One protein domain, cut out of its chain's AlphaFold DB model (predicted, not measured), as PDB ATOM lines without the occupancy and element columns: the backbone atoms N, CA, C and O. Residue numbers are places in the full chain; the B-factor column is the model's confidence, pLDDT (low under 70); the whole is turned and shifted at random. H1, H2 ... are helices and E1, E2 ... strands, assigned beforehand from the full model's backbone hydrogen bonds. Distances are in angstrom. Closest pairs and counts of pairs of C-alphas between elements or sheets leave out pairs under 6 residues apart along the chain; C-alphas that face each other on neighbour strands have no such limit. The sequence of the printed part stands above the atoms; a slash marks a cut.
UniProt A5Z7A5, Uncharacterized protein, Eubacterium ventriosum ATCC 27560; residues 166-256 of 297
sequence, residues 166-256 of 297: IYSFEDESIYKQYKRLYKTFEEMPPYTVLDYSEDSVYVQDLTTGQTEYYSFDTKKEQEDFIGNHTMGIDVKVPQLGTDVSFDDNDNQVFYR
ATOM      1  N   ILE A 166       8.096 -39.645 -44.022       86.56
ATOM      2  CA  ILE A 166       8.723 -39.411 -45.325       86.56
ATOM      3  C   ILE A 166       8.822 -37.903 -45.525       86.56
ATOM      4  O   ILE A 166       7.861 -37.182 -45.249       86.56
ATOM      5  N   TYR A 167       9.974 -37.433 -45.986       87.50
ATOM      6  CA  TYR A 167      10.146 -36.086 -46.512       87.50
ATOM      7  C   TYR A 167      10.672 -36.174 -47.944       87.50
ATOM      8  O   TYR A 167      11.679 -36.836 -48.191       87.50
ATOM      9  N   SER A 168       9.978 -35.521 -48.873       90.88
ATOM     10  CA  SER A 168      10.334 -35.486 -50.292       90.88
ATOM     11  C   SER A 168      10.993 -34.149 -50.609       90.88
ATOM     12  O   SER A 168      10.429 -33.098 -50.309       90.88
ATOM     13  N   PHE A 169      12.182 -34.187 -51.205       90.62
ATOM     14  CA  PHE A 169      12.874 -32.987 -51.663       90.62
ATOM     15  C   PHE A 169      12.414 -32.636 -53.080       90.62
ATOM     16  O   PHE A 169      12.402 -33.496 -53.957       90.62
ATOM     17  N   GLU A 170      12.063 -31.372 -53.315       88.81
ATOM     18  CA  GLU A 170      11.720 -30.886 -54.661       88.81
ATOM     19  C   GLU A 170      12.967 -30.727 -55.548       88.81
ATOM     20  O   GLU A 170      12.905 -30.958 -56.754       88.81
ATOM     21  N   ASP A 171      14.104 -30.364 -54.948       90.56
ATOM     22  CA  ASP A 171      15.371 -30.126 -55.642       90.56
ATOM     23  C   ASP A 171      16.367 -31.270 -55.387       90.56
ATOM     24  O   ASP A 171      16.775 -31.541 -54.250       90.56
ATOM     25  N   GLU A 172      16.795 -31.923 -56.470       91.50
ATOM     26  CA  GLU A 172      17.771 -33.017 -56.453       91.50
ATOM     27  C   GLU A 172      19.140 -32.571 -55.908       91.50
ATOM     28  O   GLU A 172      19.846 -33.354 -55.267       91.50
ATOM     29  N   SER A 173      19.533 -31.315 -56.134       91.06
ATOM     30  CA  SER A 173      20.803 -30.776 -55.639       91.06
ATOM     31  C   SER A 173      20.801 -30.655 -54.112       91.06
ATOM     32  O   SER A 173      21.758 -31.084 -53.460       91.06
ATOM     33  N   ILE A 174      19.688 -30.187 -53.535       92.19
ATOM     34  CA  ILE A 174      19.483 -30.101 -52.086       92.19
ATOM     35  C   ILE A 174      19.459 -31.507 -51.483       92.19
ATOM     36  O   ILE A 174      20.137 -31.753 -50.486       92.19
ATOM     37  N   TYR A 175      18.755 -32.455 -52.111       93.44
ATOM     38  CA  TYR A 175      18.736 -33.853 -51.674       93.44
ATOM     39  C   TYR A 175      20.142 -34.473 -51.637       93.44
ATOM     40  O   TYR A 175      20.544 -35.070 -50.634       93.44
ATOM     41  N   LYS A 176      20.925 -34.301 -52.710       92.94
ATOM     42  CA  LYS A 176      22.298 -34.820 -52.797       92.94
ATOM     43  C   LYS A 176      23.207 -34.216 -51.733       92.94
ATOM     44  O   LYS A 176      23.977 -34.956 -51.117       92.94
ATOM     45  N   GLN A 177      23.102 -32.909 -51.495       92.19
ATOM     46  CA  GLN A 177      23.848 -32.226 -50.439       92.19
ATOM     47  C   GLN A 177      23.453 -32.758 -49.057       92.19
ATOM     48  O   GLN A 177      24.320 -33.169 -48.290       92.19
ATOM     49  N   TYR A 178      22.152 -32.852 -48.776       92.56
ATOM     50  CA  TYR A 178      21.625 -33.376 -47.514       92.56
ATOM     51  C   TYR A 178      22.123 -34.804 -47.247       92.56
ATOM     52  O   TYR A 178      22.650 -35.107 -46.176       92.56
ATOM     53  N   LYS A 179      22.052 -35.679 -48.258       92.94
ATOM     54  CA  LYS A 179      22.567 -37.053 -48.189       92.94
ATOM     55  C   LYS A 179      24.078 -37.109 -47.965       92.94
ATOM     56  O   LYS A 179      24.551 -37.979 -47.235       92.94
ATOM     57  N   ARG A 180      24.844 -36.214 -48.596       92.31
ATOM     58  CA  ARG A 180      26.301 -36.133 -48.422       92.31
ATOM     59  C   ARG A 180      26.656 -35.796 -46.976       92.31
ATOM     60  O   ARG A 180      27.438 -36.531 -46.386       92.31
ATOM     61  N   LEU A 181      26.039 -34.756 -46.413       91.50
ATOM     62  CA  LEU A 181      26.298 -34.312 -45.041       91.50
ATOM     63  C   LEU A 181      25.979 -35.408 -44.013       91.50
ATOM     64  O   LEU A 181      26.742 -35.633 -43.081       91.50
ATOM     65  N   TYR A 182      24.890 -36.151 -44.221       89.31
ATOM     66  CA  TYR A 182      24.523 -37.275 -43.356       89.31
ATOM     67  C   TYR A 182      25.467 -38.478 -43.456       89.31
ATOM     68  O   TYR A 182      25.614 -39.221 -42.489       89.31
ATOM     69  N   LYS A 183      26.128 -38.689 -44.603       85.81
ATOM     70  CA  LYS A 183      27.157 -39.733 -44.740       85.81
ATOM     71  C   LYS A 183      28.453 -39.382 -44.015       85.81
ATOM     72  O   LYS A 183      29.159 -40.292 -43.602       85.81
ATOM     73  N   THR A 184      28.758 -38.096 -43.872       81.56
ATOM     74  CA  THR A 184      29.952 -37.593 -43.173       81.56
ATOM     75  C   THR A 184      29.679 -37.253 -41.705       81.56
ATOM     76  O   THR A 184      30.522 -36.643 -41.054       81.56
ATOM     77  N   PHE A 185      28.520 -37.658 -41.169       78.69
ATOM     78  CA  PHE A 185      28.075 -37.349 -39.805       78.69
ATOM     79  C   PHE A 185      29.076 -37.756 -38.710       78.69
ATOM     80  O   PHE A 185      29.142 -37.105 -37.673       78.69
ATOM     81  N   GLU A 186      29.861 -38.816 -38.931       75.50
ATOM     82  CA  GLU A 186      30.876 -39.276 -37.969       75.50
ATOM     83  C   GLU A 186      32.023 -38.270 -37.771       75.50
ATOM     84  O   GLU A 186      32.647 -38.264 -36.712       75.50
ATOM     85  N   GLU A 187      32.294 -37.421 -38.765       77.50
ATOM     86  CA  GLU A 187      33.338 -36.393 -38.695       77.50
ATOM     87  C   GLU A 187      32.795 -35.090 -38.103       77.50
ATOM     88  O   GLU A 187      33.451 -34.459 -37.275       77.50
ATOM     89  N   MET A 188      31.592 -34.688 -38.526       82.62
ATOM     90  CA  MET A 188      30.937 -33.471 -38.060       82.62
ATOM     91  C   MET A 188      29.416 -33.539 -38.286       82.62
ATOM     92  O   MET A 188      28.986 -34.060 -39.323       82.62
ATOM     93  N   PRO A 189      28.585 -32.992 -37.375       86.12
ATOM     94  CA  PRO A 189      27.141 -32.938 -37.576       86.12
ATOM     95  C   PRO A 189      26.737 -32.184 -38.858       86.12
ATOM     96  O   PRO A 189      27.403 -31.223 -39.243       86.12
ATOM     97  N   PRO A 190      25.654 -32.593 -39.546       90.75
ATOM     98  CA  PRO A 190      25.103 -31.859 -40.677       90.75
ATOM     99  C   PRO A 190      24.403 -30.586 -40.186       90.75
ATOM    100  O   PRO A 190      23.538 -30.653 -39.314       90.75
ATOM    101  N   TYR A 191      24.709 -29.438 -40.788       92.88
ATOM    102  CA  TYR A 191      24.167 -28.150 -40.344       92.88
ATOM    103  C   TYR A 191      23.310 -27.433 -41.393       92.88
ATOM    104  O   TYR A 191      23.521 -27.557 -42.601       92.88
ATOM    105  N   THR A 192      22.388 -26.590 -40.931       93.94
ATOM    106  CA  THR A 192      21.829 -25.475 -41.716       93.94
ATOM    107  C   THR A 192      22.330 -24.146 -41.154       93.94
ATOM    108  O   THR A 192      22.538 -24.019 -39.947       93.94
ATOM    109  N   VAL A 193      22.564 -23.165 -42.026       94.69
ATOM    110  CA  VAL A 193      23.006 -21.823 -41.626       94.69
ATOM    111  C   VAL A 193      21.787 -21.007 -41.209       94.69
ATOM    112  O   VAL A 193      20.845 -20.850 -41.982       94.69
ATOM    113  N   LEU A 194      21.810 -20.491 -39.982       92.31
ATOM    114  CA  LEU A 194      20.789 -19.584 -39.461       92.31
ATOM    115  C   LEU A 194      21.152 -18.122 -39.721       92.31
ATOM    116  O   LEU A 194      20.285 -17.334 -40.085       92.31
ATOM    117  N   ASP A 195      22.420 -17.777 -39.506       92.38
ATOM    118  CA  ASP A 195      22.965 -16.438 -39.716       92.38
ATOM    119  C   ASP A 195      24.475 -16.531 -39.977       92.38
ATOM    120  O   ASP A 195      25.121 -17.512 -39.595       92.38
ATOM    121  N   TYR A 196      25.057 -15.533 -40.632       91.81
ATOM    122  CA  TYR A 196      26.495 -15.483 -40.890       91.81
ATOM    123  C   TYR A 196      26.991 -14.040 -40.980       91.81
ATOM    124  O   TYR A 196      26.277 -13.135 -41.408       91.81
ATOM    125  N   SER A 197      28.240 -13.825 -40.580       89.44
ATOM    126  CA  SER A 197      28.915 -12.530 -40.677       89.44
ATOM    127  C   SER A 197      30.240 -12.666 -41.436       89.44
ATOM    128  O   SER A 197      30.430 -13.631 -42.171       89.44
ATOM    129  N   GLU A 198      31.147 -11.693 -41.328       85.56
ATOM    130  CA  GLU A 198      32.410 -11.696 -42.079       85.56
ATOM    131  C   GLU A 198      33.401 -12.772 -41.594       85.56
ATOM    132  O   GLU A 198      34.213 -13.253 -42.381       85.56
ATOM    133  N   ASP A 199      33.316 -13.170 -40.321       89.56
ATOM    134  CA  ASP A 199      34.254 -14.084 -39.654       89.56
ATOM    135  C   ASP A 199      33.569 -15.219 -38.873       89.56
ATOM    136  O   ASP A 199      34.225 -16.015 -38.203       89.56
ATOM    137  N   SER A 200      32.241 -15.311 -38.921       91.62
ATOM    138  CA  SER A 200      31.489 -16.236 -38.072       91.62
ATOM    139  C   SER A 200      30.210 -16.751 -38.714       91.62
ATOM    140  O   SER A 200      29.648 -16.135 -39.620       91.62
ATOM    141  N   VAL A 201      29.767 -17.925 -38.265       94.75
ATOM    142  CA  VAL A 201      28.564 -18.604 -38.755       94.75
ATOM    143  C   VAL A 201      27.783 -19.150 -37.568       94.75
ATOM    144  O   VAL A 201      28.326 -19.852 -36.711       94.75
ATOM    145  N   TYR A 202      26.495 -18.834 -37.536       95.12
ATOM    146  CA  TYR A 202      25.533 -19.393 -36.603       95.12
ATOM    147  C   TYR A 202      24.734 -20.482 -37.312       95.12
ATOM    148  O   TYR A 202      24.105 -20.242 -38.346       95.12
ATOM    149  N   VAL A 203      24.779 -21.695 -36.774       94.12
ATOM    150  CA  VAL A 203      24.225 -22.885 -37.419       94.12
ATOM    151  C   VAL A 203      23.260 -23.627 -36.510       94.12
ATOM    152  O   VAL A 203      23.303 -23.492 -35.290       94.12
ATOM    153  N   GLN A 204      22.402 -24.443 -37.114       91.06
ATOM    154  CA  GLN A 204      21.564 -25.414 -36.423       91.06
ATOM    155  C   GLN A 204      21.894 -26.827 -36.900       91.06
ATOM    156  O   GLN A 204      21.899 -27.095 -38.101       91.06
ATOM    157  N   ASP A 205      22.151 -27.727 -35.956       89.56
ATOM    158  CA  ASP A 205      22.360 -29.153 -36.204       89.56
ATOM    159  C   ASP A 205      21.062 -29.798 -36.720       89.56
ATOM    160  O   ASP A 205      20.019 -29.758 -36.064       89.56
ATOM    161  N   LEU A 206      21.118 -30.421 -37.896       88.38
ATOM    162  CA  LEU A 206      19.983 -31.079 -38.556       88.38
ATOM    163  C   LEU A 206      19.590 -32.414 -37.908       88.38
ATOM    164  O   LEU A 206      18.524 -32.965 -38.202       88.38
ATOM    165  N   THR A 207      20.408 -32.925 -36.990       83.94
ATOM    166  CA  THR A 207      20.118 -34.117 -36.194       83.94
ATOM    167  C   THR A 207      19.492 -33.746 -34.852       83.94
ATOM    168  O   THR A 207      18.369 -34.168 -34.553       83.94
ATOM    169  N   THR A 208      20.158 -32.910 -34.052       78.94
ATOM    170  CA  THR A 208      19.725 -32.589 -32.681       78.94
ATOM    171  C   THR A 208      18.868 -31.332 -32.578       78.94
ATOM    172  O   THR A 208      18.084 -31.209 -31.636       78.94
ATOM    173  N   GLY A 209      18.953 -30.420 -33.550       80.94
ATOM    174  CA  GLY A 209      18.247 -29.137 -33.536       80.94
ATOM    175  C   GLY A 209      18.911 -28.091 -32.648       80.94
ATOM    176  O   GLY A 209      18.387 -26.981 -32.527       80.94
ATOM    177  N   GLN A 210      20.042 -28.431 -32.024       84.06
ATOM    178  CA  GLN A 210      20.829 -27.503 -31.227       84.06
ATOM    179  C   GLN A 210      21.502 -26.476 -32.128       84.06
ATOM    180  O   GLN A 210      21.883 -26.764 -33.262       84.06
ATOM    181  N   THR A 211      21.615 -25.257 -31.615       91.12
ATOM    182  CA  THR A 211      22.294 -24.175 -32.315       91.12
ATOM    183  C   THR A 211      23.730 -24.067 -31.846       91.12
ATOM    184  O   THR A 211      23.973 -24.057 -30.637       91.12
ATOM    185  N   GLU A 212      24.647 -23.884 -32.780       92.88
ATOM    186  CA  GLU A 212      26.071 -23.730 -32.510       92.88
ATOM    187  C   GLU A 212      26.627 -22.488 -33.202       92.88
ATOM    188  O   GLU A 212      26.064 -21.976 -34.172       92.88
ATOM    189  N   TYR A 213      27.738 -21.987 -32.671       94.38
ATOM    190  CA  TYR A 213      28.423 -20.805 -33.174       94.38
ATOM    191  C   TYR A 213      29.874 -21.150 -33.489       94.38
ATOM    192  O   TYR A 213      30.591 -21.656 -32.624       94.38
ATOM    193  N   TYR A 214      30.297 -20.829 -34.709       93.75
ATOM    194  CA  TYR A 214      31.656 -21.038 -35.189       93.75
ATOM    195  C   TYR A 214      32.265 -19.707 -35.633       93.75
ATOM    196  O   TYR A 214      31.621 -18.930 -36.338       93.75
ATOM    197  N   SER A 215      33.511 -19.454 -35.231       94.62
ATOM    198  CA  SER A 215      34.327 -18.315 -35.669       94.62
ATOM    199  C   SER A 215      35.558 -18.813 -36.421       94.62
ATOM    200  O   SER A 215      36.137 -19.827 -36.028       94.62
ATOM    201  N   PHE A 216      35.970 -18.087 -37.454       95.12
ATOM    202  CA  PHE A 216      37.037 -18.472 -38.375       95.12
ATOM    203  C   PHE A 216      38.083 -17.363 -38.483       95.12
ATOM    204  O   PHE A 216      37.745 -16.181 -38.481       95.12
ATOM    205  N   ASP A 217      39.352 -17.747 -38.622       91.81
ATOM    206  CA  ASP A 217      40.459 -16.793 -38.751       91.81
ATOM    207  C   ASP A 217      40.524 -16.195 -40.164       91.81
ATOM    208  O   ASP A 217      41.036 -15.090 -40.370       91.81
ATOM    209  N   THR A 218      40.004 -16.920 -41.160       92.62
ATOM    210  CA  THR A 218      39.961 -16.468 -42.550       92.62
ATOM    211  C   THR A 218      38.598 -16.683 -43.200       92.62
ATOM    212  O   THR A 218      37.913 -17.681 -42.977       92.62
ATOM    213  N   LYS A 219      38.247 -15.784 -44.128       90.50
ATOM    214  CA  LYS A 219      37.041 -15.920 -44.957       90.50
ATOM    215  C   LYS A 219      37.021 -17.222 -45.765       90.50
ATOM    216  O   LYS A 219      35.965 -17.800 -45.987       90.50
ATOM    217  N   LYS A 220      38.191 -17.709 -46.187       92.75
ATOM    218  CA  LYS A 220      38.297 -18.960 -46.941       92.75
ATOM    219  C   LYS A 220      37.878 -20.167 -46.096       92.75
ATOM    220  O   LYS A 220      37.134 -21.005 -46.583       92.75
ATOM    221  N   GLU A 221      38.316 -20.237 -44.840       92.75
ATOM    222  CA  GLU A 221      37.906 -21.311 -43.922       92.75
ATOM    223  C   GLU A 221      36.402 -21.275 -43.650       92.75
ATOM    224  O   GLU A 221      35.762 -22.324 -43.597       92.75
ATOM    225  N   GLN A 222      35.824 -20.075 -43.544       94.19
ATOM    226  CA  GLN A 222      34.381 -19.898 -43.418       94.19
ATOM    227  C   GLN A 222      33.630 -20.408 -44.663       94.19
ATOM    228  O   GLN A 222      32.653 -21.147 -44.540       94.19
ATOM    229  N   GLU A 223      34.079 -20.035 -45.864       92.31
ATOM    230  CA  GLU A 223      33.485 -20.487 -47.130       92.31
ATOM    231  C   GLU A 223      33.605 -22.011 -47.296       92.31
ATOM    232  O   GLU A 223      32.630 -22.672 -47.668       92.31
ATOM    233  N   ASP A 224      34.764 -22.579 -46.947       92.00
ATOM    234  CA  ASP A 224      35.003 -24.023 -46.950       92.00
ATOM    235  C   ASP A 224      34.088 -24.733 -45.934       92.00
ATOM    236  O   ASP A 224      33.519 -25.784 -46.246       92.00
ATOM    237  N   PHE A 225      33.873 -24.150 -44.748       92.38
ATOM    238  CA  PHE A 225      32.952 -24.681 -43.745       92.38
ATOM    239  C   PHE A 225      31.505 -24.704 -44.247       92.38
ATOM    240  O   PHE A 225      30.852 -25.751 -44.214       92.38
ATOM    241  N   ILE A 226      31.018 -23.574 -44.769       92.62
ATOM    242  CA  ILE A 226      29.659 -23.454 -45.310       92.62
ATOM    243  C   ILE A 226      29.456 -24.453 -46.457       92.62
ATOM    244  O   ILE A 226      28.455 -25.169 -46.473       92.62
ATOM    245  N   GLY A 227      30.407 -24.553 -47.390       89.94
ATOM    246  CA  GLY A 227      30.290 -25.426 -48.559       89.94
ATOM    247  C   GLY A 227      30.368 -26.924 -48.243       89.94
ATOM    248  O   GLY A 227      29.727 -27.736 -48.923       89.94
ATOM    249  N   ASN A 228      31.137 -27.309 -47.219       89.81
ATOM    250  CA  ASN A 228      31.412 -28.716 -46.927       89.81
ATOM    251  C   ASN A 228      30.539 -29.301 -45.817       89.81
ATOM    252  O   ASN A 228      30.113 -30.447 -45.963       89.81
ATOM    253  N   HIS A 229      30.220 -28.521 -44.781       90.06
ATOM    254  CA  HIS A 229      29.568 -29.005 -43.557       90.06
ATOM    255  C   HIS A 229      28.139 -28.486 -43.356       90.06
ATOM    256  O   HIS A 229      27.447 -28.920 -42.435       90.06
ATOM    257  N   THR A 230      27.661 -27.597 -44.230       92.94
ATOM    258  CA  THR A 230      26.300 -27.058 -44.147       92.94
ATOM    259  C   THR A 230      25.499 -27.304 -45.425       92.94
ATOM    260  O   THR A 230      26.030 -27.682 -46.476       92.94
ATOM    261  N   MET A 231      24.193 -27.068 -45.349       93.44
ATOM    262  CA  MET A 231      23.293 -27.051 -46.502       93.44
ATOM    263  C   MET A 231      23.506 -25.856 -47.443       93.44
ATOM    264  O   MET A 231      22.900 -25.824 -48.510       93.44
ATOM    265  N   GLY A 232      24.368 -24.906 -47.074       89.81
ATOM    266  CA  GLY A 232      24.543 -23.633 -47.760       89.81
ATOM    267  C   GLY A 232      23.690 -22.517 -47.152       89.81
ATOM    268  O   GLY A 232      22.847 -22.743 -46.280       89.81
ATOM    269  N   ILE A 233      23.940 -21.292 -47.612       89.44
ATOM    270  CA  ILE A 233      23.240 -20.081 -47.163       89.44
ATOM    271  C   ILE A 233      21.811 -20.081 -47.724       89.44
ATOM    272  O   ILE A 233      21.594 -20.470 -48.870       89.44
ATOM    273  N   ASP A 234      20.844 -19.653 -46.910       85.38
ATOM    274  CA  ASP A 234      19.415 -19.546 -47.252       85.38
ATOM    275  C   ASP A 234      18.709 -20.865 -47.630       85.38
ATOM    276  O   ASP A 234      17.577 -20.860 -48.123       85.38
ATOM    277  N   VAL A 235      19.319 -22.021 -47.342       87.81
ATOM    278  CA  VAL A 235      18.722 -23.339 -47.604       87.81
ATOM    279  C   VAL A 235      17.975 -23.854 -46.373       87.81
ATOM    280  O   VAL A 235      18.568 -24.337 -45.404       87.81
ATOM    281  N   LYS A 236      16.639 -23.798 -46.432       83.62
ATOM    282  CA  LYS A 236      15.754 -24.332 -45.388       83.62
ATOM    283  C   LYS A 236      15.402 -25.788 -45.664       83.62
ATOM    284  O   LYS A 236      14.726 -26.098 -46.640       83.62
ATOM    285  N   VAL A 237      15.813 -26.668 -44.761       87.25
ATOM    286  CA  VAL A 237      15.489 -28.099 -44.781       87.25
ATOM    287  C   VAL A 237      14.985 -28.542 -43.410       87.25
ATOM    288  O   VAL A 237      15.290 -27.893 -42.408       87.25
ATOM    289  N   PRO A 238      14.187 -29.617 -43.338       82.50
ATOM    290  CA  PRO A 238      13.708 -30.128 -42.064       82.50
ATOM    291  C   PRO A 238      14.842 -30.765 -41.251       82.50
ATOM    292  O   PRO A 238      15.781 -31.333 -41.801       82.50
ATOM    293  N   GLN A 239      14.696 -30.731 -39.929       83.69
ATOM    294  CA  GLN A 239      15.513 -31.503 -38.998       83.69
ATOM    295  C   GLN A 239      14.963 -32.937 -38.926       83.69
ATOM    296  O   GLN A 239      13.842 -33.144 -38.457       83.69
ATOM    297  N   LEU A 240      15.725 -33.927 -39.401       76.25
ATOM    298  CA  LEU A 240      15.232 -35.305 -39.555       76.25
ATOM    299  C   LEU A 240      15.818 -36.305 -38.543       76.25
ATOM    300  O   LEU A 240      15.467 -37.482 -38.585       76.25
ATOM    301  N   GLY A 241      16.647 -35.855 -37.594       75.62
ATOM    302  CA  GLY A 241      17.240 -36.734 -36.576       75.62
ATOM    303  C   GLY A 241      18.401 -37.569 -37.120       75.62
ATOM    304  O   GLY A 241      18.918 -37.268 -38.190       75.62
ATOM    305  N   THR A 242      18.836 -38.594 -36.378       71.62
ATOM    306  CA  THR A 242      19.982 -39.461 -36.735       71.62
ATOM    307  C   THR A 242      19.589 -40.757 -37.458       71.62
ATOM    308  O   THR A 242      20.369 -41.270 -38.254       71.62
ATOM    309  N   ASP A 243      18.387 -41.288 -37.212       77.12
ATOM    310  CA  ASP A 243      17.882 -42.525 -37.834       77.12
ATOM    311  C   ASP A 243      17.141 -42.190 -39.140       77.12
ATOM    312  O   ASP A 243      15.910 -42.055 -39.168       77.12
ATOM    313  N   VAL A 244      17.918 -41.994 -40.212       84.88
ATOM    314  CA  VAL A 244      17.422 -41.667 -41.556       84.88
ATOM    315  C   VAL A 244      17.850 -42.712 -42.590       84.88
ATOM    316  O   VAL A 244      18.954 -43.250 -42.548       84.88
ATOM    317  N   SER A 245      16.989 -42.973 -43.571       86.62
ATOM    318  CA  SER A 245      17.307 -43.778 -44.751       86.62
ATOM    319  C   SER A 245      16.887 -43.057 -46.024       86.62
ATOM    320  O   SER A 245      15.811 -42.466 -46.089       86.62
ATOM    321  N   PHE A 246      17.739 -43.139 -47.037       90.88
ATOM    322  CA  PHE A 246      17.646 -42.378 -48.278       90.88
ATOM    323  C   PHE A 246      17.084 -43.237 -49.412       90.88
ATOM    324  O   PHE A 246      17.543 -44.365 -49.593       90.88
ATOM    325  N   ASP A 247      16.156 -42.684 -50.188       90.94
ATOM    326  CA  ASP A 247      15.664 -43.264 -51.437       90.94
ATOM    327  C   ASP A 247      15.968 -42.336 -52.610       90.94
ATOM    328  O   ASP A 247      15.383 -41.264 -52.775       90.94
ATOM    329  N   ASP A 248      16.929 -42.784 -53.415       89.81
ATOM    330  CA  ASP A 248      17.468 -42.042 -54.549       89.81
ATOM    331  C   ASP A 248      16.529 -42.021 -55.755       89.81
ATOM    332  O   ASP A 248      16.732 -41.200 -56.642       89.81
ATOM    333  N   ASN A 249      15.528 -42.905 -55.815       86.62
ATOM    334  CA  ASN A 249      14.621 -42.947 -56.963       86.62
ATOM    335  C   ASN A 249      13.637 -41.777 -56.939       86.62
ATOM    336  O   ASN A 249      13.369 -41.179 -57.978       86.62
ATOM    337  N   ASP A 250      13.149 -41.435 -55.745       88.75
ATOM    338  CA  ASP A 250      12.112 -40.421 -55.547       88.75
ATOM    339  C   ASP A 250      12.624 -39.167 -54.803       88.75
ATOM    340  O   ASP A 250      11.825 -38.307 -54.429       88.75
ATOM    341  N   ASN A 251      13.940 -39.051 -54.562       90.62
ATOM    342  CA  ASN A 251      14.562 -37.995 -53.745       90.62
ATOM    343  C   ASN A 251      13.912 -37.863 -52.355       90.62
ATOM    344  O   ASN A 251      13.575 -36.766 -51.891       90.62
ATOM    345  N   GLN A 252      13.703 -39.000 -51.690       91.50
ATOM    346  CA  GLN A 252      13.006 -39.064 -50.408       91.50
ATOM    347  C   GLN A 252      13.939 -39.459 -49.275       91.50
ATOM    348  O   GLN A 252      14.878 -40.242 -49.430       91.50
ATOM    349  N   VAL A 253      13.635 -38.938 -48.091       89.06
ATOM    350  CA  VAL A 253      14.249 -39.370 -46.842       89.06
ATOM    351  C   VAL A 253      13.166 -39.932 -45.944       89.06
ATOM    352  O   VAL A 253      12.218 -39.246 -45.558       89.06
ATOM    353  N   PHE A 254      13.328 -41.201 -45.596       86.56
ATOM    354  CA  PHE A 254      12.572 -41.831 -44.531       86.56
ATOM    355  C   PHE A 254      13.295 -41.559 -43.229       86.56
ATOM    356  O   PHE A 254      14.488 -41.831 -43.110       86.56
ATOM    357  N   TYR A 255      12.579 -41.056 -42.244       81.88
ATOM    358  CA  TYR A 255      13.170 -40.704 -40.969       81.88
ATOM    359  C   TYR A 255      12.234 -41.057 -39.833       81.88
ATOM    360  O   TYR A 255      11.009 -41.159 -39.990       81.88
ATOM    361  N   ARG A 256      12.821 -41.228 -38.658       71.56
ATOM    362  CA  ARG A 256      12.069 -41.193 -37.413       71.56
ATOM    363  C   ARG A 256      12.279 -39.828 -36.799       71.56
ATOM    364  O   ARG A 256      13.406 -39.446 -36.517       71.56
TER     365      ARG A 256
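Overview. This is residues 166 to 256 of the 297 residues of an uncharacterized protein of Eubacterium ventriosum ATCC 27560 (UniProt A5Z7A5). Two small three-stranded sheets stand at opposite ends of an elongated body, each with one helix over one face; H1, over the sheet E1 E6 E5, lies in the middle between them. The other sheet, E2 E3 E4, has H2 along it, and a long link leads back to the first. The printed part has 91 residues, in the order E1 H1 E2 E3 E4 H2 E5 E6, class mixed; both sheets are antiparallel. It is compact, radius of gyration of the C-alphas 13.1 A, spanning 40 by 23 by 20 A.

Along the chain. E1 is residues 166 to 168, from C-alpha 166 at (8.723, -39.411, -45.325). H1 is 172 to 183, 16.4 A long. E2 is 191 to 196, 12.9 A; E3 200 to 205, 15.9 A; E4 211 to 215, 13.8 A. H2 is 219 to 229, 15.1 A. E5 is 244 to 247 and E6 252 to 255, ending at C-alpha 255 (13.170, -40.704, -40.969).

Arrangement. E6 is the inner strand between E1, N 167 to O 253 2.9 A, and E5, N 245 to O 254 2.8 A. H1 is on this sheet, height 10.0 A, slantwise to the strands; its closest C-alphas to E5 are Lys 179 and Phe 246, 7.3 A. E2, E3 and E4 form a meander, each strand the antiparallel neighbour of the one before: N 192 to O 204 2.9 A, N 203 to O 212 2.9 A. H2 is on it, height 9.3 A, along the strands; its closest C-alphas to E3 are Gln 222 and Ser 200, 7.1 A. H1 and H2 are close but not clearly touching, Leu 181 and His 229 C-alphas 6.4 A apart, about perpendicular at 89 degrees. In both helices every O i to N i+4 pair is within hydrogen-bond range.

Size, cuts and confidence. The farthest C-alphas, Asp 217 and Asn 249, are 41.0 A apart. The printed part has no cut; the link H2 to E5 is long. No printed residue is under pLDDT 70.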